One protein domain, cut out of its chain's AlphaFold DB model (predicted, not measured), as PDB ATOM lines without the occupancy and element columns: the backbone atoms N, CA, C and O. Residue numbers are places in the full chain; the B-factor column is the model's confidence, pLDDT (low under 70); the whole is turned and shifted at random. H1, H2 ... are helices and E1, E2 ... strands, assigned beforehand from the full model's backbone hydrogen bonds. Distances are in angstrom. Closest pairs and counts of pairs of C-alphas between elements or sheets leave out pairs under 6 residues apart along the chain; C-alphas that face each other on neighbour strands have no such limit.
ATOM      1  N   PHE A  25     170.808 156.493 131.616       75.62
ATOM      2  CA  PHE A  25     171.017 156.855 133.008       75.62
ATOM      3  C   PHE A  25     169.729 156.711 133.804       75.62
ATOM      4  O   PHE A  25     168.639 157.012 133.316       75.62
ATOM      5  N   THR A  26     169.861 156.275 135.054       71.81
ATOM      6  CA  THR A  26     168.788 156.447 136.036       71.81
ATOM      7  C   THR A  26     168.708 157.919 136.449       71.81
ATOM      8  O   THR A  26     169.652 158.671 136.214       71.81
ATOM      9  N   LEU A  27     167.621 158.335 137.107       71.81
ATOM     10  CA  LEU A  27     167.504 159.693 137.657       71.81
ATOM     11  C   LEU A  27     168.753 160.057 138.490       71.81
ATOM     12  O   LEU A  27     169.190 159.246 139.310       71.81
ATOM     13  N   ASP A  28     169.332 161.233 138.227       67.12
ATOM     14  CA  ASP A  28     170.581 161.774 138.805       67.12
ATOM     15  C   ASP A  28     171.861 160.940 138.560       67.12
ATOM     16  O   ASP A  28     172.950 161.294 139.017       67.12
ATOM     17  N   GLY A  29     171.765 159.820 137.837       60.72
ATOM     18  CA  GLY A  29     172.880 158.907 137.590       60.72
ATOM     19  C   GLY A  29     173.896 159.436 136.578       60.72
ATOM     20  O   GLY A  29     175.083 159.123 136.677       60.72
ATOM     21  N   ASP A  30     173.452 160.277 135.646       65.62
ATOM     22  CA  ASP A  30     174.301 160.938 134.655       65.62
ATOM     23  C   ASP A  30     175.301 161.887 135.316       65.62
ATOM     24  O   ASP A  30     176.502 161.775 135.087       65.62
ATOM     25  N   THR A  31     174.823 162.747 136.210       66.81
ATOM     26  CA  THR A  31     175.629 163.724 136.944       66.81
ATOM     27  C   THR A  31     176.643 163.004 137.832       66.81
ATOM     28  O   THR A  31     177.839 163.285 137.773       66.81
ATOM     29  N   VAL A  32     176.194 161.981 138.571       68.62
ATOM     30  CA  VAL A  32     177.056 161.170 139.446       68.62
ATOM     31  C   VAL A  32     178.145 160.439 138.655       68.62
ATOM     32  O   VAL A  32     179.293 160.391 139.104       68.62
ATOM     33  N   LEU A  33     177.824 159.874 137.484       67.75
ATOM     34  CA  LEU A  33     178.814 159.175 136.663       67.75
ATOM     35  C   LEU A  33     179.756 160.144 135.941       67.75
ATOM     36  O   LEU A  33     180.949 159.870 135.866       67.75
ATOM     37  N   VAL A  34     179.258 161.276 135.440       67.50
ATOM     38  CA  VAL A  34     180.076 162.310 134.787       67.50
ATOM     39  C   VAL A  34     181.093 162.882 135.770       67.50
ATOM     40  O   VAL A  34     182.283 162.903 135.453       67.50
ATOM     41  N   ASP A  35     180.677 163.238 136.986       67.31
ATOM     42  CA  ASP A  35     181.589 163.673 138.054       67.31
ATOM     43  C   ASP A  35     182.610 162.572 138.392       67.31
ATOM     44  O   ASP A  35     183.804 162.822 138.614       67.31
ATOM     45  N   ALA A  36     182.160 161.315 138.375       64.25
ATOM     46  CA  ALA A  36     182.990 160.128 138.547       64.25
ATOM     47  C   ALA A  36     183.824 159.725 137.314       64.25
ATOM     48  O   ALA A  36     184.591 158.772 137.396       64.25
ATOM     49  N   MET A  37     183.730 160.431 136.190       64.44
ATOM     50  CA  MET A  37     184.616 160.255 135.035       64.44
ATOM     51  C   MET A  37     185.569 161.441 134.894       64.44
ATOM     52  O   MET A  37     186.759 161.268 134.631       64.44
ATOM     53  N   GLN A  38     185.085 162.658 135.142       62.09
ATOM     54  CA  GLN A  38     185.901 163.874 135.133       62.09
ATOM     55  C   GLN A  38     186.993 163.861 136.199       62.09
ATOM     56  O   GLN A  38     188.086 164.386 135.991       62.09
ATOM     57  N   ASN A  39     186.713 163.265 137.352       56.75
ATOM     58  CA  ASN A  39     187.719 163.113 138.390       56.75
ATOM     59  C   ASN A  39     188.606 161.852 138.154       56.75
ATOM     60  O   ASN A  39     189.638 161.720 138.803       56.75
ATOM     61  N   ALA A  40     188.260 160.968 137.200       51.06
ATOM     62  CA  ALA A  40     188.918 159.682 136.915       51.06
ATOM     63  C   ALA A  40     190.063 159.821 135.941       51.06
ATOM     64  O   ALA A  40     191.054 159.105 136.032       51.06
ATOM     65  N   SER A  41     189.944 160.804 135.057       47.72
ATOM     66  CA  SER A  41     191.037 161.314 134.239       47.72
ATOM     67  C   SER A  41     192.109 162.047 135.062       47.72
ATOM     68  O   SER A  41     193.141 162.437 134.517       47.72
ATOM     69  N   ARG A  42     191.919 162.221 136.381       45.09
ATOM     70  CA  ARG A  42     192.929 162.751 137.307       45.09
ATOM     71  C   ARG A  42     193.550 161.589 138.092       45.09
ATOM     72  O   ARG A  42     192.850 160.799 138.718       45.09
ATOM     73  N   ALA A  43     194.879 161.470 138.057       34.38
ATOM     74  CA  ALA A  43     195.604 160.468 138.840       34.38
ATOM     75  C   ALA A  43     195.272 160.583 140.340       34.38
ATOM     76  O   ALA A  43     195.270 161.692 140.872       34.38
ATOM     77  N   PRO A  44     195.140 159.439 141.026       44.59
ATOM     78  CA  PRO A  44     193.857 158.836 141.389       44.59
ATOM     79  C   PRO A  44     192.941 159.771 142.189       44.59
ATOM     80  O   PRO A  44     193.401 160.654 142.908       44.59
ATOM     81  N   TYR A  45     191.653 159.429 142.195       42.12
ATOM     82  CA  TYR A  45     190.699 159.643 143.288       42.12
ATOM     83  C   TYR A  45     191.195 159.149 144.658       42.12
ATOM     84  O   TYR A  45     190.582 158.286 145.282       42.12
ATOM     85  N   LEU A  46     192.299 159.690 145.155       41.03
ATOM     86  CA  LEU A  46     192.478 159.836 146.580       41.03
ATOM     87  C   LEU A  46     191.499 160.921 147.019       41.03
ATOM     88  O   LEU A  46     191.650 162.085 146.650       41.03
ATOM     89  N   VAL A  47     190.534 160.567 147.864       40.41
ATOM     90  CA  VAL A  47     189.767 161.581 148.609       40.41
ATOM     91  C   VAL A  47     190.676 162.338 149.612       40.41
ATOM     92  O   VAL A  47     190.242 163.312 150.222       40.41
ATOM     93  N   GLY A  48     191.970 161.994 149.719       36.66
ATOM     94  CA  GLY A  48     192.973 162.742 150.483       36.66
ATOM     95  C   GLY A  48     194.336 162.925 149.792       36.66
ATOM     96  O   GLY A  48     195.118 162.003 149.651       36.66
ATOM     97  N   ALA A  49     194.649 164.186 149.478       38.09
ATOM     98  CA  ALA A  49     195.977 164.819 149.545       38.09
ATOM     99  C   ALA A  49     197.076 164.576 148.465       38.09
ATOM    100  O   ALA A  49     197.768 163.567 148.426       38.09
ATOM    101  N   LYS A  50     197.372 165.701 147.778       35.94
ATOM    102  CA  LYS A  50     198.649 166.185 147.190       35.94
ATOM    103  C   LYS A  50     199.177 165.519 145.905       35.94
ATOM    104  O   LYS A  50     199.753 164.441 145.917       35.94
ATOM    105  N   ARG A  51     199.114 166.298 144.812       35.72
ATOM    106  CA  ARG A  51     199.562 165.978 143.439       35.72
ATOM    107  C   ARG A  51     201.068 165.698 143.264       35.72
ATOM    108  O   ARG A  51     201.429 165.125 142.243       35.72
ATOM    109  N   PHE A  96     184.272 152.868 138.637       88.69
ATOM    110  CA  PHE A  96     183.007 152.597 137.946       88.69
ATOM    111  C   PHE A  96     183.129 151.481 136.909       88.69
ATOM    112  O   PHE A  96     184.221 151.175 136.438       88.69
ATOM    113  N   GLY A  97     182.009 150.890 136.509       90.62
ATOM    114  CA  GLY A  97     181.975 149.894 135.437       90.62
ATOM    115  C   GLY A  97     180.652 149.146 135.379       90.62
ATOM    116  O   GLY A  97     179.744 149.419 136.164       90.62
ATOM    117  N   GLU A  98     180.548 148.201 134.450       92.88
ATOM    118  CA  GLU A  98     179.458 147.226 134.459       92.88
ATOM    119  C   GLU A  98     179.652 146.289 135.648       92.88
ATOM    120  O   GLU A  98     180.722 145.701 135.813       92.88
ATOM    121  N   ILE A  99     178.637 146.167 136.495       93.94
ATOM    122  CA  ILE A  99     178.724 145.350 137.702       93.94
ATOM    123  C   ILE A  99     177.971 144.036 137.517       93.94
ATOM    124  O   ILE A  99     176.859 144.007 136.994       93.94
ATOM    125  N   GLN A 100     178.566 142.946 137.992       94.00
ATOM    126  CA  GLN A 100     177.952 141.626 137.966       94.00
ATOM    127  C   GLN A 100     178.108 140.945 139.331       94.00
ATOM    128  O   GLN A 100     179.242 140.787 139.793       94.00
ATOM    129  N   PRO A 101     177.020 140.510 139.992       93.81
ATOM    130  CA  PRO A 101     177.127 139.679 141.186       93.81
ATOM    131  C   PRO A 101     177.704 138.305 140.825       93.81
ATOM    132  O   PRO A 101     177.334 137.710 139.818       93.81
ATOM    133  N   ILE A 102     178.612 137.788 141.655       92.69
ATOM    134  CA  ILE A 102     179.265 136.481 141.439       92.69
ATOM    135  C   ILE A 102     179.130 135.528 142.636       92.69
ATOM    136  O   ILE A 102     179.626 134.404 142.587       92.69
ATOM    137  N   GLY A 103     178.495 135.958 143.731       90.19
ATOM    138  CA  GLY A 103     178.264 135.123 144.914       90.19
ATOM    139  C   GLY A 103     178.242 135.899 146.223       90.19
ATOM    140  O   GLY A 103     178.305 137.128 146.243       90.19
ATOM    141  N   THR A 104     178.200 135.162 147.327       88.44
ATOM    142  CA  THR A 104     178.376 135.686 148.687       88.44
ATOM    143  C   THR A 104     179.682 135.182 149.296       88.44
ATOM    144  O   THR A 104     180.282 134.214 148.816       88.44
ATOM    145  N   LEU A 105     180.171 135.867 150.331       83.75
ATOM    146  CA  LEU A 105     181.298 135.391 151.129       83.75
ATOM    147  C   LEU A 105     180.818 134.605 152.353       83.75
ATOM    148  O   LEU A 105     179.908 135.058 153.047       83.75
ATOM    149  N   PRO A 106     181.465 133.468 152.670       81.56
ATOM    150  CA  PRO A 106     181.121 132.674 153.844       81.56
ATOM    151  C   PRO A 106     181.788 133.176 155.136       81.56
ATOM    152  O   PRO A 106     181.674 132.521 156.165       81.56
ATOM    153  N   TYR A 107     182.507 134.305 155.107       81.62
ATOM    154  CA  TYR A 107     183.237 134.846 156.257       81.62
ATOM    155  C   TYR A 107     183.058 136.352 156.415       81.62
ATOM    156  O   TYR A 107     182.771 137.069 155.454       81.62
ATOM    157  N   THR A 108     183.284 136.815 157.644       84.31
ATOM    158  CA  THR A 108     183.251 138.231 158.000       84.31
ATOM    159  C   THR A 108     184.423 138.990 157.382       84.31
ATOM    160  O   THR A 108     185.576 138.551 157.417       84.31
ATOM    161  N   VAL A 109     184.132 140.166 156.833       84.75
ATOM    162  CA  VAL A 109     185.141 141.112 156.344       84.75
ATOM    163  C   VAL A 109     185.261 142.252 157.342       84.75
ATOM    164  O   VAL A 109     184.284 142.947 157.627       84.75
ATOM    165  N   LEU A 110     186.456 142.420 157.903       84.94
ATOM    166  CA  LEU A 110     186.740 143.473 158.867       84.94
ATOM    167  C   LEU A 110     186.956 144.781 158.110       84.94
ATOM    168  O   LEU A 110     187.469 144.790 156.996       84.94
ATOM    169  N   ARG A 111     186.540 145.895 158.708       83.25
ATOM    170  CA  ARG A 111     186.723 147.222 158.118       83.25
ATOM    171  C   ARG A 111     187.265 148.171 159.168       83.25
ATOM    172  O   ARG A 111     186.763 148.195 160.290       83.25
ATOM    173  N   LYS A 112     188.272 148.961 158.802       78.75
ATOM    174  CA  LYS A 112     188.851 149.955 159.702       78.75
ATOM    175  C   LYS A 112     187.819 151.043 160.004       78.75
ATOM    176  O   LYS A 112     187.161 151.538 159.089       78.75
ATOM    177  N   ASP A 113     187.651 151.362 161.287       78.62
ATOM    178  CA  ASP A 113     186.736 152.399 161.797       78.62
ATOM    179  C   ASP A 113     185.267 152.246 161.349       78.62
ATOM    180  O   ASP A 113     184.485 153.199 161.373       78.62
ATOM    181  N   LYS A 114     184.868 151.038 160.925       81.44
ATOM    182  CA  LYS A 114     183.521 150.722 160.441       81.44
ATOM    183  C   LYS A 114     183.056 149.371 160.961       81.44
ATOM    184  O   LYS A 114     183.848 148.508 161.323       81.44
ATOM    185  N   ARG A 115     181.737 149.159 160.938       83.50
ATOM    186  CA  ARG A 115     181.147 147.854 161.262       83.50
ATOM    187  C   ARG A 115     181.666 146.780 160.289       83.50
ATOM    188  O   ARG A 115     181.706 147.077 159.092       83.50
ATOM    189  N   PRO A 116     182.009 145.566 160.746       85.31
ATOM    190  CA  PRO A 116     182.311 144.451 159.855       85.31
ATOM    191  C   PRO A 116     181.153 144.132 158.904       85.31
ATOM    192  O   PRO A 116     179.992 144.434 159.187       85.31
ATOM    193  N   PHE A 117     181.478 143.514 157.775       85.62
ATOM    194  CA  PHE A 117     180.487 142.860 156.931       85.62
ATOM    195  C   PHE A 117     180.341 141.409 157.374       85.62
ATOM    196  O   PHE A 117     181.308 140.657 157.287       85.62
ATOM    197  N   ASP A 118     179.144 141.026 157.816       83.12
ATOM    198  CA  ASP A 118     178.859 139.689 158.341       83.12
ATOM    199  C   ASP A 118     178.037 138.850 157.342       83.12
ATOM    200  O   ASP A 118     177.075 139.363 156.749       83.12
ATOM    201  N   PRO A 119     178.362 137.556 157.147       81.44
ATOM    202  CA  PRO A 119     177.530 136.647 156.360       81.44
ATOM    203  C   PRO A 119     176.079 136.586 156.885       81.44
ATOM    204  O   PRO A 119     175.864 136.702 158.092       81.44
ATOM    205  N   PRO A 120     175.064 136.380 156.019       77.75
ATOM    206  CA  PRO A 120     175.137 136.185 154.567       77.75
ATOM    207  C   PRO A 120     175.099 137.497 153.757       77.75
ATOM    208  O   PRO A 120     174.952 137.453 152.540       77.75
ATOM    209  N   ASN A 121     175.209 138.665 154.396       77.62
ATOM    210  CA  ASN A 121     174.998 139.973 153.753       77.62
ATOM    211  C   ASN A 121     176.259 140.528 153.072       77.62
ATOM    212  O   ASN A 121     176.396 141.734 152.887       77.62
ATOM    213  N   VAL A 122     177.205 139.654 152.735       86.38
ATOM    214  CA  VAL A 122     178.470 140.030 152.108       86.38
ATOM    215  C   VAL A 122     178.481 139.473 150.702       86.38
ATOM    216  O   VAL A 122     178.596 138.262 150.506       86.38
ATOM    217  N   HIS A 123     178.360 140.359 149.727       90.69
ATOM    218  CA  HIS A 123     178.283 140.013 148.321       90.69
ATOM    219  C   HIS A 123     179.631 140.224 147.635       90.69
ATOM    220  O   HIS A 123     180.428 141.088 148.010       90.69
ATOM    221  N   ARG A 124     179.874 139.407 146.615       92.62
ATOM    222  CA  ARG A 124     181.009 139.512 145.705       92.62
ATOM    223  C   ARG A 124     180.503 139.977 144.357       92.62
ATOM    224  O   ARG A 124     179.527 139.428 143.841       92.62
ATOM    225  N   TYR A 125     181.223 140.917 143.771       94.12
ATOM    226  CA  TYR A 125     180.931 141.441 142.452       94.12
ATOM    227  C   TYR A 125     182.187 141.449 141.587       94.12
ATOM    228  O   TYR A 125     183.305 141.645 142.075       94.12
ATOM    229  N   ARG A 126     181.980 141.256 140.288       93.06
ATOM    230  CA  ARG A 126     182.960 141.536 139.244       93.06
ATOM    231  C   ARG A 126     182.634 142.884 138.613       93.06
ATOM    232  O   ARG A 126     181.460 143.207 138.422       93.06
ATOM    233  N   LEU A 127     183.678 143.640 138.289       91.94
ATOM    234  CA  LEU A 127     183.579 144.874 137.520       91.94
ATOM    235  C   LEU A 127     184.117 144.638 136.114       91.94
ATOM    236  O   LEU A 127     185.263 144.226 135.951       91.94
ATOM    237  N   ASN A 128     183.304 144.926 135.111       91.44
ATOM    238  CA  ASN A 128     183.652 144.776 133.711       91.44
ATOM    239  C   ASN A 128     183.744 146.145 133.035       91.44
ATOM    240  O   ASN A 128     183.091 147.117 133.433       91.44
ATOM    241  N   MET A 129     184.558 146.206 131.980       89.69
ATOM    242  CA  MET A 129     184.558 147.356 131.086       89.69
ATOM    243  C   MET A 129     183.172 147.471 130.440       89.69
ATOM    244  O   MET A 129     182.688 146.463 129.925       89.69
ATOM    245  N   PRO A 130     182.552 148.664 130.420       86.75
ATOM    246  CA  PRO A 130     181.241 148.839 129.812       86.75
ATOM    247  C   PRO A 130     181.244 148.448 128.331       86.75
ATOM    248  O   PRO A 130     181.829 149.145 127.509       86.75
ATOM    249  N   SER A 131     180.602 147.339 127.975       83.25
ATOM    250  CA  SER A 131     180.647 146.700 126.653       83.25
ATOM    251  C   SER A 131     180.260 147.635 125.502       83.25
ATOM    252  O   SER A 131     180.859 147.571 124.428       83.25
ATOM    253  N   ARG A 132     179.313 148.551 125.740       81.81
ATOM    254  CA  ARG A 132     178.878 149.582 124.778       81.81
ATOM    255  C   ARG A 132     179.179 151.017 125.217       81.81
ATOM    256  O   ARG A 132     178.567 151.960 124.713       81.81
ATOM    257  N   GLY A 133     180.128 151.184 126.137       78.81
ATOM    258  CA  GLY A 133     180.692 152.493 126.459       78.81
ATOM    259  C   GLY A 133     181.401 153.125 125.254       78.81
ATOM    260  O   GLY A 133     181.875 152.438 124.350       78.81
ATOM    261  N   GLY A 134     181.459 154.453 125.229       78.81
ATOM    262  CA  GLY A 134     182.241 155.227 124.270       78.81
ATOM    263  C   GLY A 134     183.739 155.180 124.575       78.81
ATOM    264  O   GLY A 134     184.157 154.786 125.666       78.81
ATOM    265  N   ALA A 135     184.556 155.645 123.626       79.94
ATOM    266  CA  ALA A 135     186.018 155.606 123.733       79.94
ATOM    267  C   ALA A 135     186.539 156.256 125.027       79.94
ATOM    268  O   ALA A 135     187.377 155.676 125.711       79.94
ATOM    269  N   VAL A 136     185.981 157.407 125.421       77.69
ATOM    270  CA  VAL A 136     186.377 158.109 126.654       77.69
ATOM    271  C   VAL A 136     186.079 157.270 127.896       77.69
ATOM    272  O   VAL A 136     186.898 157.198 128.809       77.69
ATOM    273  N   MET A 137     184.927 156.600 127.938       79.06
ATOM    274  CA  MET A 137     184.562 155.729 129.054       79.06
ATOM    275  C   MET A 137     185.499 154.523 129.156       79.06
ATOM    276  O   MET A 137     185.946 154.192 130.254       79.06
ATOM    277  N   HIS A 138     185.835 153.894 128.028       84.25
ATOM    278  CA  HIS A 138     186.788 152.780 127.981       84.25
ATOM    279  C   HIS A 138     188.192 153.205 128.397       84.25
ATOM    280  O   HIS A 138     188.814 152.531 129.214       84.25
ATOM    281  N   GLU A 139     188.692 154.327 127.879       80.62
ATOM    282  CA  GLU A 139     189.996 154.870 128.267       80.62
ATOM    283  C   GLU A 139     190.048 155.164 129.765       80.62
ATOM    284  O   GLU A 139     190.997 154.773 130.446       80.62
ATOM    285  N   THR A 140     188.988 155.771 130.295       79.44
ATOM    286  CA  THR A 140     188.873 156.083 131.719       79.44
ATOM    287  C   THR A 140     188.824 154.807 132.563       79.44
ATOM    288  O   THR A 140     189.535 154.704 133.564       79.44
ATOM    289  N   PHE A 141     188.052 153.800 132.134       85.19
ATOM    290  CA  PHE A 141     187.987 152.494 132.788       85.19
ATOM    291  C   PHE A 141     189.359 151.802 132.810       85.19
ATOM    292  O   PHE A 141     189.802 151.281 133.835       85.19
ATOM    293  N   ASN A 142     190.073 151.821 131.687       83.88
ATOM    294  CA  ASN A 142     191.405 151.236 131.591       83.88
ATOM    295  C   ASN A 142     192.412 151.981 132.469       83.88
ATOM    296  O   ASN A 142     193.221 151.349 133.153       83.88
ATOM    297  N   PHE A 143     192.338 153.312 132.502       80.31
ATOM    298  CA  PHE A 143     193.188 154.132 133.354       80.31
ATOM    299  C   PHE A 143     192.974 153.821 134.841       80.31
ATOM    300  O   PHE A 143     193.947 153.494 135.522       80.31
ATOM    301  N   GLN A 144     191.727 153.815 135.339       83.69
ATOM    302  CA  GLN A 144     191.459 153.465 136.745       83.69
ATOM    303  C   GLN A 144     191.960 152.049 137.079       83.69
ATOM    304  O   GLN A 144     192.549 151.840 138.140       83.69
ATOM    305  N   MET A 145     191.806 151.080 136.168       84.25
ATOM    306  CA  MET A 145     192.250 149.707 136.413       84.25
ATOM    307  C   MET A 145     193.767 149.601 136.464       84.25
ATOM    308  O   MET A 145     194.309 148.923 137.336       84.25
ATOM    309  N   ASN A 146     194.469 150.326 135.598       78.56
ATOM    310  CA  ASN A 146     195.926 150.399 135.626       78.56
ATOM    311  C   ASN A 146     196.446 151.079 136.897       78.56
ATOM    312  O   ASN A 146     197.444 150.629 137.466       78.56
ATOM    313  N   VAL A 147     195.754 152.107 137.391       77.12
ATOM    314  CA  VAL A 147     196.070 152.737 138.678       77.12
ATOM    315  C   VAL A 147     195.910 151.737 139.826       77.12
ATOM    316  O   VAL A 147     196.850 151.566 140.606       77.12
ATOM    317  N   LEU A 148     194.788 151.010 139.901       79.25
ATOM    318  CA  LEU A 148     194.584 149.988 140.938       79.25
ATOM    319  C   LEU A 148     195.648 148.886 140.871       79.25
ATOM    320  O   LEU A 148     196.226 148.544 141.903       79.25
ATOM    321  N   ARG A 149     195.978 148.380 139.673       77.81
ATOM    322  CA  ARG A 149     197.062 147.396 139.477       77.81
ATOM    323  C   ARG A 149     198.410 147.939 139.935       77.81
ATOM    324  O   ARG A 149     199.169 147.217 140.575       77.81
ATOM    325  N   THR A 150     198.706 149.209 139.669       74.75
ATOM    326  CA  THR A 150     199.971 149.842 140.076       74.75
ATOM    327  C   THR A 150     200.074 149.980 141.595       74.75
ATOM    328  O   THR A 150     201.119 149.661 142.175       74.75
ATOM    329  N   ILE A 151     198.988 150.403 142.254       75.56
ATOM    330  CA  ILE A 151     198.902 150.480 143.719       75.56
ATOM    331  C   ILE A 151     199.085 149.081 144.308       75.56
ATOM    332  O   ILE A 151     199.978 148.869 145.127       75.56
ATOM    333  N   ALA A 152     198.318 148.108 143.813       74.69
ATOM    334  CA  ALA A 152     198.394 146.718 144.236       74.69
ATOM    335  C   ALA A 152     199.822 146.158 144.129       74.69
ATOM    336  O   ALA A 152     200.390 145.660 145.103       74.69
ATOM    337  N   SER A 153     200.452 146.329 142.967       70.56
ATOM    338  CA  SER A 153     201.828 145.893 142.702       70.56
ATOM    339  C   SER A 153     202.846 146.523 143.647       70.56
ATOM    340  O   SER A 153     203.804 145.881 144.079       70.56
ATOM    341  N   SER A 154     202.672 147.804 143.960       69.81
ATOM    342  CA  SER A 154     203.581 148.531 144.849       69.81
ATOM    343  C   SER A 154     203.467 148.039 146.284       69.81
ATOM    344  O   SER A 154     204.482 147.869 146.958       69.81
ATOM    345  N   ILE A 155     202.254 147.712 146.716       70.69
ATOM    346  CA  ILE A 155     201.999 147.237 148.070       70.69
ATOM    347  C   ILE A 155     202.448 145.789 148.232       70.69
ATOM    348  O   ILE A 155     203.144 145.496 149.199       70.69
ATOM    349  N   ALA A 156     202.168 144.908 147.266       67.75
ATOM    350  CA  ALA A 156     202.668 143.530 147.276       67.75
ATOM    351  C   ALA A 156     204.201 143.473 147.434       67.75
ATOM    352  O   ALA A 156     204.726 142.701 148.239       67.75
ATOM    353  N   ARG A 157     204.928 144.354 146.729       63.97
ATOM    354  CA  ARG A 157     206.384 144.502 146.891       63.97
ATOM    355  C   ARG A 157     206.771 144.953 148.303       63.97
ATOM    356  O   ARG A 157     207.726 144.417 148.860       63.97
ATOM    357  N   LEU A 158     206.035 145.904 148.883       63.97
ATOM    358  CA  LEU A 158     206.311 146.469 150.207       63.97
ATOM    359  C   LEU A 158     206.164 145.438 151.335       63.97
ATOM    360  O   LEU A 158     207.044 145.340 152.186       63.97
ATOM    361  N   ILE A 159     205.112 144.615 151.312       61.94
ATOM    362  CA  ILE A 159     204.904 143.568 152.331       61.94
ATOM    363  C   ILE A 159     205.751 142.315 152.116       61.94
ATOM    364  O   ILE A 159     205.575 141.333 152.832       61.94
ATOM    365  N   LYS A 160     206.658 142.320 151.125       60.34
ATOM    366  CA  LYS A 160     207.373 141.120 150.661       60.34
ATOM    367  C   LYS A 160     206.415 139.946 150.455       60.34
ATOM    368  O   LYS A 160     206.780 138.793 150.678       60.34
ATOM    369  N   ALA A 161     205.202 140.256 149.997       53.03
ATOM    370  CA  ALA A 161     204.265 139.297 149.456       53.03
ATOM    371  C   ALA A 161     204.831 138.808 148.134       53.03
ATOM    372  O   ALA A 161     204.354 139.160 147.058       53.03
ATOM    373  N   GLN A 162     205.918 138.049 148.201       43.88
ATOM    374  CA  GLN A 162     206.232 137.186 147.099       43.88
ATOM    375  C   GLN A 162     205.087 136.177 147.056       43.88
ATOM    376  O   GLN A 162     204.836 135.502 148.059       43.88
ATOM    377  N   PRO A 163     204.354 136.075 145.941       40.72
ATOM    378  CA  PRO A 163     203.617 134.852 145.700       40.72
ATOM    379  C   PRO A 163     204.648 133.731 145.823       40.72
ATOM    380  O   PRO A 163     205.756 133.857 145.293       40.72
ATOM    381  N   VAL A 164     204.329 132.696 146.602       38.72
ATOM    382  CA  VAL A 164     205.145 131.485 146.691       38.72
ATOM    383  C   VAL A 164     205.134 130.874 145.297       38.72
ATOM    384  O   VAL A 164     204.269 130.083 144.945       38.72
ATOM    385  N   ILE A 165     206.042 131.346 144.455       39.75
ATOM    386  CA  ILE A 165     206.292 130.801 143.143       39.75
ATOM    387  C   ILE A 165     207.536 129.978 143.339       39.75
ATOM    388  O   ILE A 165     208.656 130.489 143.430       39.75
ATOM    389  N   GLU A 166     207.308 128.674 143.444       40.00
ATOM    390  CA  GLU A 166     208.302 127.700 143.048       40.00
ATOM    391  C   GLU A 166     208.916 128.178 141.724       40.00
ATOM    392  O   GLU A 166     208.270 128.192 140.682       40.00
ATOM    393  N   ARG A 167     210.171 128.629 141.789       37.94
ATOM    394  CA  ARG A 167     211.021 128.968 140.639       37.94
ATOM    395  C   ARG A 167     210.507 130.105 139.737       37.94
ATOM    396  O   ARG A 167     210.108 129.901 138.598       37.94
ATOM    397  N   GLY A 168     210.726 131.340 140.184       35.44
ATOM    398  CA  GLY A 168     211.291 132.375 139.303       35.44
ATOM    399  C   GLY A 168     210.375 133.057 138.281       35.44
ATOM    400  O   GLY A 168     210.883 133.851 137.493       35.44
ATOM    401  N   ALA A 169     209.064 132.837 138.298       36.09
ATOM    402  CA  ALA A 169     208.141 133.749 137.627       36.09
ATOM    403  C   ALA A 169     207.667 134.800 138.637       36.09
ATOM    404  O   ALA A 169     207.276 134.465 139.743       36.09
ATOM    405  N   ILE A 170     207.712 136.079 138.287       43.81
ATOM    406  CA  ILE A 170     206.857 137.088 138.923       43.81
ATOM    407  C   ILE A 170     205.512 136.897 138.216       43.81
ATOM    408  O   ILE A 170     205.520 136.933 136.980       43.81
ATOM    409  N   PRO A 171     204.380 136.633 138.895       43.81
ATOM    410  CA  PRO A 171     203.136 136.531 138.161       43.81
ATOM    411  C   PRO A 171     202.888 137.921 137.569       43.81
ATOM    412  O   PRO A 171     203.073 138.920 138.276       43.81
ATOM    413  N   PRO A 172     202.550 138.015 136.277       45.34
ATOM    414  CA  PRO A 172     202.288 139.303 135.671       45.34
ATOM    415  C   PRO A 172     201.223 140.009 136.510       45.34
ATOM    416  O   PRO A 172     200.157 139.456 136.783       45.34
ATOM    417  N   PHE A 173     201.527 141.232 136.946       47.44
ATOM    418  CA  PHE A 173     200.625 142.077 137.733       47.44
ATOM    419  C   PHE A 173     199.332 142.435 136.961       47.44
ATOM    420  O   PHE A 173     198.419 143.068 137.484       47.44
ATOM    421  N   ASP A 174     199.225 141.964 135.724       42.78
ATOM    422  CA  ASP A 174     198.063 141.985 134.846       42.78
ATOM    423  C   ASP A 174     196.965 140.997 135.304       42.78
ATOM    424  O   ASP A 174     195.839 141.062 134.818       42.78
ATOM    425  N   GLN A 175     197.264 140.106 136.262       50.75
ATOM    426  CA  GLN A 175     196.353 139.068 136.768       50.75
ATOM    427  C   GLN A 175     195.476 139.486 137.963       50.75
ATOM    428  O   GLN A 175     194.677 138.674 138.431       50.75
ATOM    429  N   TYR A 176     195.597 140.713 138.490       56.47
ATOM    430  CA  TYR A 176     194.685 141.163 139.552       56.47
ATOM    431  C   TYR A 176     193.297 141.446 138.965       56.47
ATOM    432  O   TYR A 176     193.031 142.543 138.471       56.47
ATOM    433  N   ASP A 177     192.419 140.444 139.031       64.56
ATOM    434  CA  ASP A 177     190.972 140.640 138.972       64.56
ATOM    435  C   ASP A 177     190.531 141.161 140.348       64.56
ATOM    436  O   ASP A 177     190.583 140.443 141.355       64.56
ATOM    437  N   PHE A 178     190.211 142.453 140.427       77.75
ATOM    438  CA  PHE A 178     189.794 143.080 141.677       77.75
ATOM    439  C   PHE A 178     188.345 142.704 141.966       77.75
ATOM    440  O   PHE A 178     187.419 143.438 141.623       77.75
ATOM    441  N   GLU A 179     188.155 141.570 142.640       89.31
ATOM    442  CA  GLU A 179     186.856 141.243 143.217       89.31
ATOM    443  C   GLU A 179     186.419 142.373 144.155       89.31
ATOM    444  O   GLU A 179     187.141 142.749 145.091       89.31
ATOM    445  N   ILE A 180     185.220 142.891 143.908       92.50
ATOM    446  CA  ILE A 180     184.580 143.855 144.789       92.50
ATOM    447  C   ILE A 180     183.825 143.075 145.854       92.50
ATOM    448  O   ILE A 180     183.031 142.188 145.542       92.50
ATOM    449  N   ILE A 181     184.050 143.425 147.112       92.75
ATOM    450  CA  ILE A 181     183.272 142.935 148.241       92.75
ATOM    451  C   ILE A 181     182.460 144.091 148.794       92.75
ATOM    452  O   ILE A 181     183.031 145.125 149.116       92.75
ATOM    453  N   GLY A 182     181.163 143.908 148.984       92.06
ATOM    454  CA  GLY A 182     180.335 144.922 149.623       92.06
ATOM    455  C   GLY A 182     179.003 144.369 150.093       92.06
ATOM    456  O   GLY A 182     178.743 143.168 150.001       92.06
ATOM    457  N   ASP A 183     178.162 145.271 150.583       90.56
ATOM    458  CA  ASP A 183     176.752 144.984 150.838       90.56
ATOM    459  C   ASP A 183     175.971 144.928 149.508       90.56
ATOM    460  O   ASP A 183     176.534 144.805 148.411       90.56
ATOM    461  N   SER A 184     174.651 144.985 149.606       91.75
ATOM    462  CA  SER A 184     173.731 145.035 148.486       91.75
ATOM    463  C   SER A 184     173.909 146.320 147.675       91.75
ATOM    464  O   SER A 184     174.284 147.364 148.205       91.75
ATOM    465  N   VAL A 185     173.639 146.242 146.374       93.12
ATOM    466  CA  VAL A 185     173.669 147.394 145.480       93.12
ATOM    467  C   VAL A 185     172.495 148.322 145.778       93.12
ATOM    468  O   VAL A 185     171.374 147.888 146.054       93.12
ATOM    469  N   GLU A 186     172.753 149.616 145.696       93.25
ATOM    470  CA  GLU A 186     171.773 150.668 145.924       93.25
ATOM    471  C   GLU A 186     171.473 151.401 144.616       93.25
ATOM    472  O   GLU A 186     172.282 151.426 143.690       93.25
ATOM    473  N   SER A 187     170.315 152.043 144.530       87.06
ATOM    474  CA  SER A 187     170.059 153.071 143.526       87.06
ATOM    475  C   SER A 187     170.908 154.322 143.787       87.06
ATOM    476  O   SER A 187     171.448 154.517 144.880       87.06
ATOM    477  N   ALA A 188     170.948 155.247 142.824       78.12
ATOM    478  CA  ALA A 188     171.531 156.577 143.032       78.12
ATOM    479  C   ALA A 188     170.947 157.300 144.271       78.12
ATOM    480  O   ALA A 188     171.686 157.941 145.022       78.12
ATOM    481  N   SER A 189     169.648 157.110 144.537       78.44
ATOM    482  CA  SER A 189     168.924 157.658 145.695       78.44
ATOM    483  C   SER A 189     169.142 156.911 147.021       78.44
ATOM    484  O   SER A 189     168.597 157.329 148.041       78.44
ATOM    485  N   GLY A 190     169.929 155.828 147.039       82.31
ATOM    486  CA  GLY A 190     170.223 155.042 148.244       82.31
ATOM    487  C   GLY A 190     169.181 153.969 148.587       82.31
ATOM    488  O   GLY A 190     169.199 153.421 149.686       82.31
ATOM    489  N   LEU A 191     168.252 153.657 147.676       88.25
ATOM    490  CA  LEU A 191     167.326 152.540 147.855       88.25
ATOM    491  C   LEU A 191     168.046 151.228 147.545       88.25
ATOM    492  O   LEU A 191     168.548 151.046 146.438       88.25
ATOM    493  N   ILE A 192     168.027 150.284 148.482       89.50
ATOM    494  CA  ILE A 192     168.578 148.945 148.257       89.50
ATOM    495  C   ILE A 192     167.777 148.237 147.158       89.50
ATOM    496  O   ILE A 192     166.562 148.050 147.273       89.50
ATOM    497  N   ILE A 193     168.465 147.815 146.099       88.75
ATOM    498  CA  ILE A 193     167.879 147.009 145.030       88.75
ATOM    499  C   ILE A 193     167.721 145.580 145.552       88.75
ATOM    500  O   ILE A 193     168.622 145.030 146.184       88.75
ATOM    501  N   ALA A 194     166.553 144.981 145.309       83.81
ATOM    502  CA  ALA A 194     166.176 143.692 145.880       83.81
ATOM    503  C   ALA A 194     167.259 142.617 145.673       83.81
ATOM    504  O   ALA A 194     167.523 142.182 144.547       83.81
ATOM    505  N   LYS A 195     167.846 142.153 146.781       80.62
ATOM    506  CA  LYS A 195     168.873 141.110 146.767       80.62
ATOM    507  C   LYS A 195     168.279 139.732 146.472       80.62
ATOM    508  O   LYS A 195     167.225 139.376 147.000       80.62
ATOM    509  N   GLY A 196     168.960 138.970 145.621       76.06
ATOM    510  CA  GLY A 196     168.736 137.535 145.436       76.06
ATOM    511  C   GLY A 196     169.744 136.729 146.258       76.06
ATOM    512  O   GLY A 196     170.858 137.196 146.492       76.06
ATOM    513  N   ASN A 197     169.363 135.526 146.699       76.00
ATOM    514  CA  ASN A 197     170.314 134.598 147.334       76.00
ATOM    515  C   ASN A 197     171.259 133.966 146.301       76.00
ATOM    516  O   ASN A 197     172.387 133.602 146.623       76.00
ATOM    517  N   ASP A 198     170.773 133.844 145.069       89.06
ATOM    518  CA  ASP A 198     171.494 133.342 143.911       89.06
ATOM    519  C   ASP A 198     172.022 134.516 143.052       89.06
ATOM    520  O   ASP A 198     171.299 135.510 142.890       89.06
ATOM    521  N   PRO A 199     173.260 134.452 142.517       90.81
ATOM    522  CA  PRO A 199     173.831 135.524 141.699       90.81
ATOM    523  C   PRO A 199     173.007 135.857 140.455       90.81
ATOM    524  O   PRO A 199     172.846 137.039 140.155       90.81
ATOM    525  N   ASP A 200     172.442 134.859 139.773       91.56
ATOM    526  CA  ASP A 200     171.661 135.080 138.553       91.56
ATOM    527  C   ASP A 200     170.323 135.739 138.894       91.56
ATOM    528  O   ASP A 200     169.910 136.708 138.254       91.56
ATOM    529  N   GLN A 201     169.676 135.296 139.978       92.12
ATOM    530  CA  GLN A 201     168.480 135.962 140.496       92.12
ATOM    531  C   GLN A 201     168.764 137.418 140.886       92.12
ATOM    532  O   GLN A 201     167.945 138.306 140.636       92.12
ATOM    533  N   TYR A 202     169.911 137.674 141.517       92.94
ATOM    534  CA  TYR A 202     170.280 139.022 141.920       92.94
ATOM    535  C   TYR A 202     170.573 139.905 140.700       92.94
ATOM    536  O   TYR A 202     170.049 141.016 140.615       92.94
ATOM    537  N   MET A 203     171.304 139.385 139.711       93.62
ATOM    538  CA  MET A 203     171.532 140.063 138.436       93.62
ATOM    539  C   MET A 203     170.206 140.417 137.757       93.62
ATOM    540  O   MET A 203     169.989 141.570 137.388       93.62
ATOM    541  N   HIS A 204     169.268 139.469 137.690       92.69
ATOM    542  CA  HIS A 204     167.943 139.697 137.115       92.69
ATOM    543  C   HIS A 204     167.155 140.789 137.848       92.69
ATOM    544  O   HIS A 204     166.483 141.611 137.223       92.69
ATOM    545  N   ASN A 205     167.242 140.851 139.180       92.38
ATOM    546  CA  ASN A 205     166.610 141.921 139.956       92.38
ATOM    547  C   ASN A 205     167.229 143.292 139.661       92.38
ATOM    548  O   ASN A 205     166.491 144.271 139.526       92.38
ATOM    549  N   MET A 206     168.557 143.363 139.525       92.75
ATOM    550  CA  MET A 206     169.263 144.588 139.141       92.75
ATOM    551  C   MET A 206     168.853 145.040 137.741       92.75
ATOM    552  O   MET A 206     168.447 146.184 137.555       92.75
ATOM    553  N   GLN A 207     168.872 144.130 136.771       93.62
ATOM    554  CA  GLN A 207     168.447 144.384 135.399       93.62
ATOM    555  C   GLN A 207     166.985 144.821 135.306       93.62
ATOM    556  O   GLN A 207     166.665 145.768 134.593       93.62
ATOM    557  N   ARG A 208     166.085 144.182 136.063       91.81
ATOM    558  CA  ARG A 208     164.674 144.582 136.144       91.81
ATOM    559  C   ARG A 208     164.514 145.980 136.725       91.81
ATOM    560  O   ARG A 208     163.739 146.765 136.188       91.81
ATOM    561  N   TYR A 209     165.226 146.293 137.807       90.25
ATOM    562  CA  TYR A 209     165.191 147.625 138.405       90.25
ATOM    563  C   TYR A 209     165.647 148.690 137.402       90.25
ATOM    564  O   TYR A 209     164.920 149.653 137.162       90.25
ATOM    565  N   VAL A 210     166.812 148.488 136.779       89.44
ATOM    566  CA  VAL A 210     167.379 149.457 135.837       89.44
ATOM    567  C   VAL A 210     166.525 149.571 134.584       89.44
ATOM    568  O   VAL A 210     166.172 150.683 134.211       89.44
ATOM    569  N   GLY A 211     166.119 148.449 133.986       88.62
ATOM    570  CA  GLY A 211     165.241 148.423 132.818       88.62
ATOM    571  C   GLY A 211     163.946 149.197 133.058       88.62
ATOM    572  O   GLY A 211     163.589 150.059 132.262       88.62
ATOM    573  N   ASN A 212     163.300 149.002 134.211       88.25
ATOM    574  CA  ASN A 212     162.122 149.788 134.581       88.25
ATOM    575  C   ASN A 212     162.436 151.283 134.736       88.25
ATOM    576  O   ASN A 212     161.638 152.116 134.311       88.25
ATOM    577  N   ALA A 213     163.583 151.628 135.326       85.31
ATOM    578  CA  ALA A 213     163.993 153.015 135.529       85.31
ATOM    579  C   ALA A 213     164.298 153.749 134.210       85.31
ATOM    580  O   ALA A 213     164.032 154.945 134.118       85.31
ATOM    581  N   VAL A 214     164.818 153.048 133.194       82.81
ATOM    582  CA  VAL A 214     165.171 153.630 131.884       82.81
ATOM    583  C   VAL A 214     164.151 153.342 130.771       82.81
ATOM    584  O   VAL A 214     164.354 153.740 129.627       82.81
ATOM    585  N   GLY A 215     163.050 152.649 131.079       82.50
ATOM    586  CA  GLY A 215     162.001 152.305 130.111       82.50
ATOM    587  C   GLY A 215     162.400 151.228 129.092       82.50
ATOM    588  O   GLY A 215     161.991 151.297 127.932       82.50
ATOM    589  N   LYS A 216     163.207 150.242 129.498       83.19
ATOM    590  CA  LYS A 216     163.746 149.163 128.650       83.19
ATOM    591  C   LYS A 216     163.488 147.774 129.232       83.19
ATOM    592  O   LYS A 216     163.261 147.606 130.428       83.19
ATOM    593  N   CYS A 217     163.540 146.756 128.373       79.62
ATOM    594  CA  CYS A 217     163.433 145.359 128.794       79.62
ATOM    595  C   CYS A 217     164.668 144.937 129.603       79.62
ATOM    596  O   CYS A 217     165.794 145.223 129.203       79.62
ATOM    597  N   SER A 218     164.456 144.199 130.697       76.62
ATOM    598  CA  SER A 218     165.520 143.788 131.627       76.62
ATOM    599  C   SER A 218     166.631 142.962 130.973       76.62
ATOM    600  O   SER A 218     167.790 143.093 131.336       76.62
ATOM    601  N   GLU A 219     166.305 142.135 129.984       77.62
ATOM    602  CA  GLU A 219     167.281 141.256 129.319       77.62
ATOM    603  C   GLU A 219     168.292 142.017 128.449       77.62
ATOM    604  O   GLU A 219     169.342 141.480 128.111       77.62
ATOM    605  N   ASN A 220     167.996 143.274 128.113       78.06
ATOM    606  CA  ASN A 220     168.802 144.086 127.205       78.06
ATOM    607  C   ASN A 220     169.666 145.118 127.933       78.06
ATOM    608  O   ASN A 220     170.198 146.004 127.279       78.06
ATOM    609  N   VAL A 221     169.760 145.069 129.265       86.38
ATOM    610  CA  VAL A 221     170.502 146.077 130.031       86.38
ATOM    611  C   VAL A 221     171.603 145.437 130.864       86.38
ATOM    612  O   VAL A 221     171.380 144.447 131.561       86.38
ATOM    613  N   ASN A 222     172.793 146.035 130.840       91.12
ATOM    614  CA  ASN A 222     173.880 145.690 131.753       91.12
ATOM    615  C   ASN A 222     174.044 146.819 132.780       91.12
ATOM    616  O   ASN A 222     174.397 147.940 132.398       91.12
ATOM    617  N   PRO A 223     173.756 146.571 134.073       92.75
ATOM    618  CA  PRO A 223     173.814 147.602 135.097       92.75
ATOM    619  C   PRO A 223     175.217 148.186 135.246       92.75
ATOM    620  O   PRO A 223     176.207 147.470 135.394       92.75
ATOM    621  N   MET A 224     175.279 149.509 135.275       91.44
ATOM    622  CA  MET A 224     176.487 150.266 135.543       91.44
ATOM    623  C   MET A 224     176.481 150.792 136.966       91.44
ATOM    624  O   MET A 224     175.495 151.382 137.414       91.44
ATOM    625  N   ALA A 225     177.603 150.613 137.659       91.81
ATOM    626  CA  ALA A 225     177.756 151.041 139.034       91.81
ATOM    627  C   ALA A 225     178.901 152.028 139.219       91.81
ATOM    628  O   ALA A 225     179.950 151.927 138.581       91.81
ATOM    629  N   LEU A 226     178.693 152.924 140.176       90.44
ATOM    630  CA  LEU A 226     179.721 153.683 140.848       90.44
ATOM    631  C   LEU A 226     179.984 153.063 142.221       90.44
ATOM    632  O   LEU A 226     179.065 152.866 143.017       90.44
ATOM    633  N   ILE A 227     181.244 152.771 142.506       91.31
ATOM    634  CA  ILE A 227     181.666 152.078 143.716       91.31
ATOM    635  C   ILE A 227     182.684 152.944 144.450       91.31
ATOM    636  O   ILE A 227     183.683 153.368 143.873       91.31
ATOM    637  N   THR A 228     182.462 153.155 145.743       88.50
ATOM    638  CA  THR A 228     183.430 153.799 146.638       88.50
ATOM    639  C   THR A 228     183.897 152.787 147.668       88.50
ATOM    640  O   THR A 228     183.081 152.053 148.221       88.50
ATOM    641  N   PHE A 245     188.765 144.810 146.483       89.69
ATOM    642  CA  PHE A 245     188.178 146.124 146.675       89.69
ATOM    643  C   PHE A 245     187.002 146.011 147.649       89.69
ATOM    644  O   PHE A 245     185.947 145.494 147.295       89.69
ATOM    645  N   VAL A 246     187.169 146.462 148.890       91.69
ATOM    646  CA  VAL A 246     186.094 146.456 149.890       91.69
ATOM    647  C   VAL A 246     185.296 147.747 149.751       91.69
ATOM    648  O   VAL A 246     185.758 148.826 150.123       91.69
ATOM    649  N   ALA A 247     184.106 147.630 149.171       92.50
ATOM    650  CA  ALA A 247     183.176 148.713 148.930       92.50
ATOM    651  C   ALA A 247     182.506 149.174 150.228       92.50
ATOM    652  O   ALA A 247     182.013 148.390 151.036       92.50
ATOM    653  N   ASP A 248     182.459 150.486 150.393       88.81
ATOM    654  CA  ASP A 248     181.617 151.168 151.366       88.81
ATOM    655  C   ASP A 248     180.224 151.456 150.810       88.81
ATOM    656  O   ASP A 248     179.272 151.540 151.578       88.81
ATOM    657  N   SER A 249     180.132 151.634 149.491       89.88
ATOM    658  CA  SER A 249     178.910 151.958 148.763       89.88
ATOM    659  C   SER A 249     179.024 151.431 147.339       89.88
ATOM    660  O   SER A 249     180.069 151.593 146.702       89.88
ATOM    661  N   ILE A 250     177.938 150.856 146.825       93.75
ATOM    662  CA  ILE A 250     177.810 150.423 145.433       93.75
ATOM    663  C   ILE A 250     176.491 150.974 144.906       93.75
ATOM    664  O   ILE A 250     175.429 150.520 145.319       93.75
ATOM    665  N   LYS A 251     176.557 151.960 144.013       92.12
ATOM    666  CA  LYS A 251     175.379 152.655 143.494       92.12
ATOM    667  C   LYS A 251     175.209 152.403 142.016       92.12
ATOM    668  O   LYS A 251     176.133 152.642 141.247       92.12
ATOM    669  N   ILE A 252     174.024 151.976 141.613       91.62
ATOM    670  CA  ILE A 252     173.644 151.871 140.214       91.62
ATOM    671  C   ILE A 252     173.318 153.260 139.682       91.62
ATOM    672  O   ILE A 252     172.483 153.972 140.241       91.62
ATOM    673  N   VAL A 253     174.010 153.627 138.607       87.25
ATOM    674  CA  VAL A 253     173.943 154.954 137.977       87.25
ATOM    675  C   VAL A 253     173.328 154.908 136.574       87.25
ATOM    676  O   VAL A 253     172.956 155.937 136.019       87.25
ATOM    677  N   GLY A 254     173.193 153.719 135.986       87.44
ATOM    678  CA  GLY A 254     172.635 153.551 134.647       87.44
ATOM    679  C   GLY A 254     172.826 152.139 134.109       87.44
ATOM    680  O   GLY A 254     173.060 151.198 134.872       87.44
ATOM    681  N   CYS A 255     172.758 152.002 132.789       88.75
ATOM    682  CA  CYS A 255     173.096 150.786 132.061       88.75
ATOM    683  C   CYS A 255     173.666 151.072 130.672       88.75
ATOM    684  O   CYS A 255     173.405 152.118 130.075       88.75
ATOM    685  N   THR A 256     174.377 150.084 130.142       85.06
ATOM    686  CA  THR A 256     174.606 149.915 128.702       85.06
ATOM    687  C   THR A 256     173.524 149.003 128.119       85.06
ATOM    688  O   THR A 256     173.077 148.063 128.784       85.06
ATOM    689  N   GLU A 257     173.100 149.291 126.888       74.44
ATOM    690  CA  GLU A 257     172.255 148.396 126.072       74.44
ATOM    691  C   GLU A 257     173.073 147.473 125.187       74.44
ATOM    692  O   GLU A 257     174.177 147.910 124.797       74.44
TER     693      GLU A 257
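What this domain is: This is residues 25 to 51, 96 to 228 and 245 to 257 of the 257 residues of an uncharacterized protein of Panaeolus cyanescens (UniProt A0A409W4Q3). A small closed barrel of five strands makes the core, with helices H1 and H3 packed outside it and the long helix H2 beside it by residues 137 to 148 alone. Past H2 a long loop runs out, and its residues 164 to 169 stick out before the chain returns to the barrel at E3. The 173 printed residues hold three named helices and five named strands, in the order H1 E1 E2 H2 E3 H3 E4 E5, and the class is mixed, helices and strands. Round the ring run E1 E2 E3 E5 E4 and back to E1, with E3 and E5 parallel and the other neighbours antiparallel. The whole is compact, with a radius of gyration of the C-alphas of 17.1 A and spans of 54 by 37 by 33 A.

How they stand to each other: From the first printed residue on come H1, residues 29 to 38, E1, 96 to 104, E2, 123 to 128, H2, 135 to 158, E3, 180 to 182, H3, 199 to 214, E4, 222 to 228, and E5, 245 to 256. H1 is on the barrel, outside it, at a height over the sheet of 9.6 A; its closest C-alphas to E5 are Gly 29 and Val 253, 4.1 A. E1 and E2 form a hairpin, with N 100 and O 126 at 2.9 A, within hydrogen-bond range. E1 bends by 61 degrees at residue 99; E4 is on its other side, with N 99 and O 223 at 3.0 A. H2 is on the barrel, its closest C-alphas to E1 being Phe 141 and Gly 97, 7.1 A; it is close to H1 but not clearly touching, at a steep tilt of 60 degrees. E3 pairs with E2, N 125 and O 180 at 2.8 A, and with E5, N 181 and O 245 at 2.8 A. H3 is on the barrel, outside it, at a height of 8.5 A, and runs along the strands, at 10 degrees to E1 on the local plane; the closest C-alphas of H3 and E1 are Pro 199 and Pro 101, 5.3 A. E5 bends by 99 degrees at residue 248 and pairs with E4, N 224 and O 254 at 2.8 A. In H1, H2 and H3 every O i to N i+4 pair is within hydrogen-bond range.

Where its parts are: H1 begins at C-alpha 29 (172.880, 158.907, 137.590) and is 14.2 A long. E1 measures 20.6 A, E2 16.3 A, H2 34.6 A, E3 6.5 A, H3 22.3 A, E4 19.5 A and E5 22.8 A. E5 ends at C-alpha 256 (174.606, 149.915, 128.702).

The domain as a whole: Arg 167 and Gly 215 have the C-alphas farthest apart, 55.3 A. Residues 52 to 95 and 229 to 244 are not printed; the gaps are 22.0 A and 9.0 A between C-alphas. The links E1 to E2, H2 to E3 and E3 to H3 are long. Confidence is under 70 in residues 28 to 51, 154 and 156 to 177.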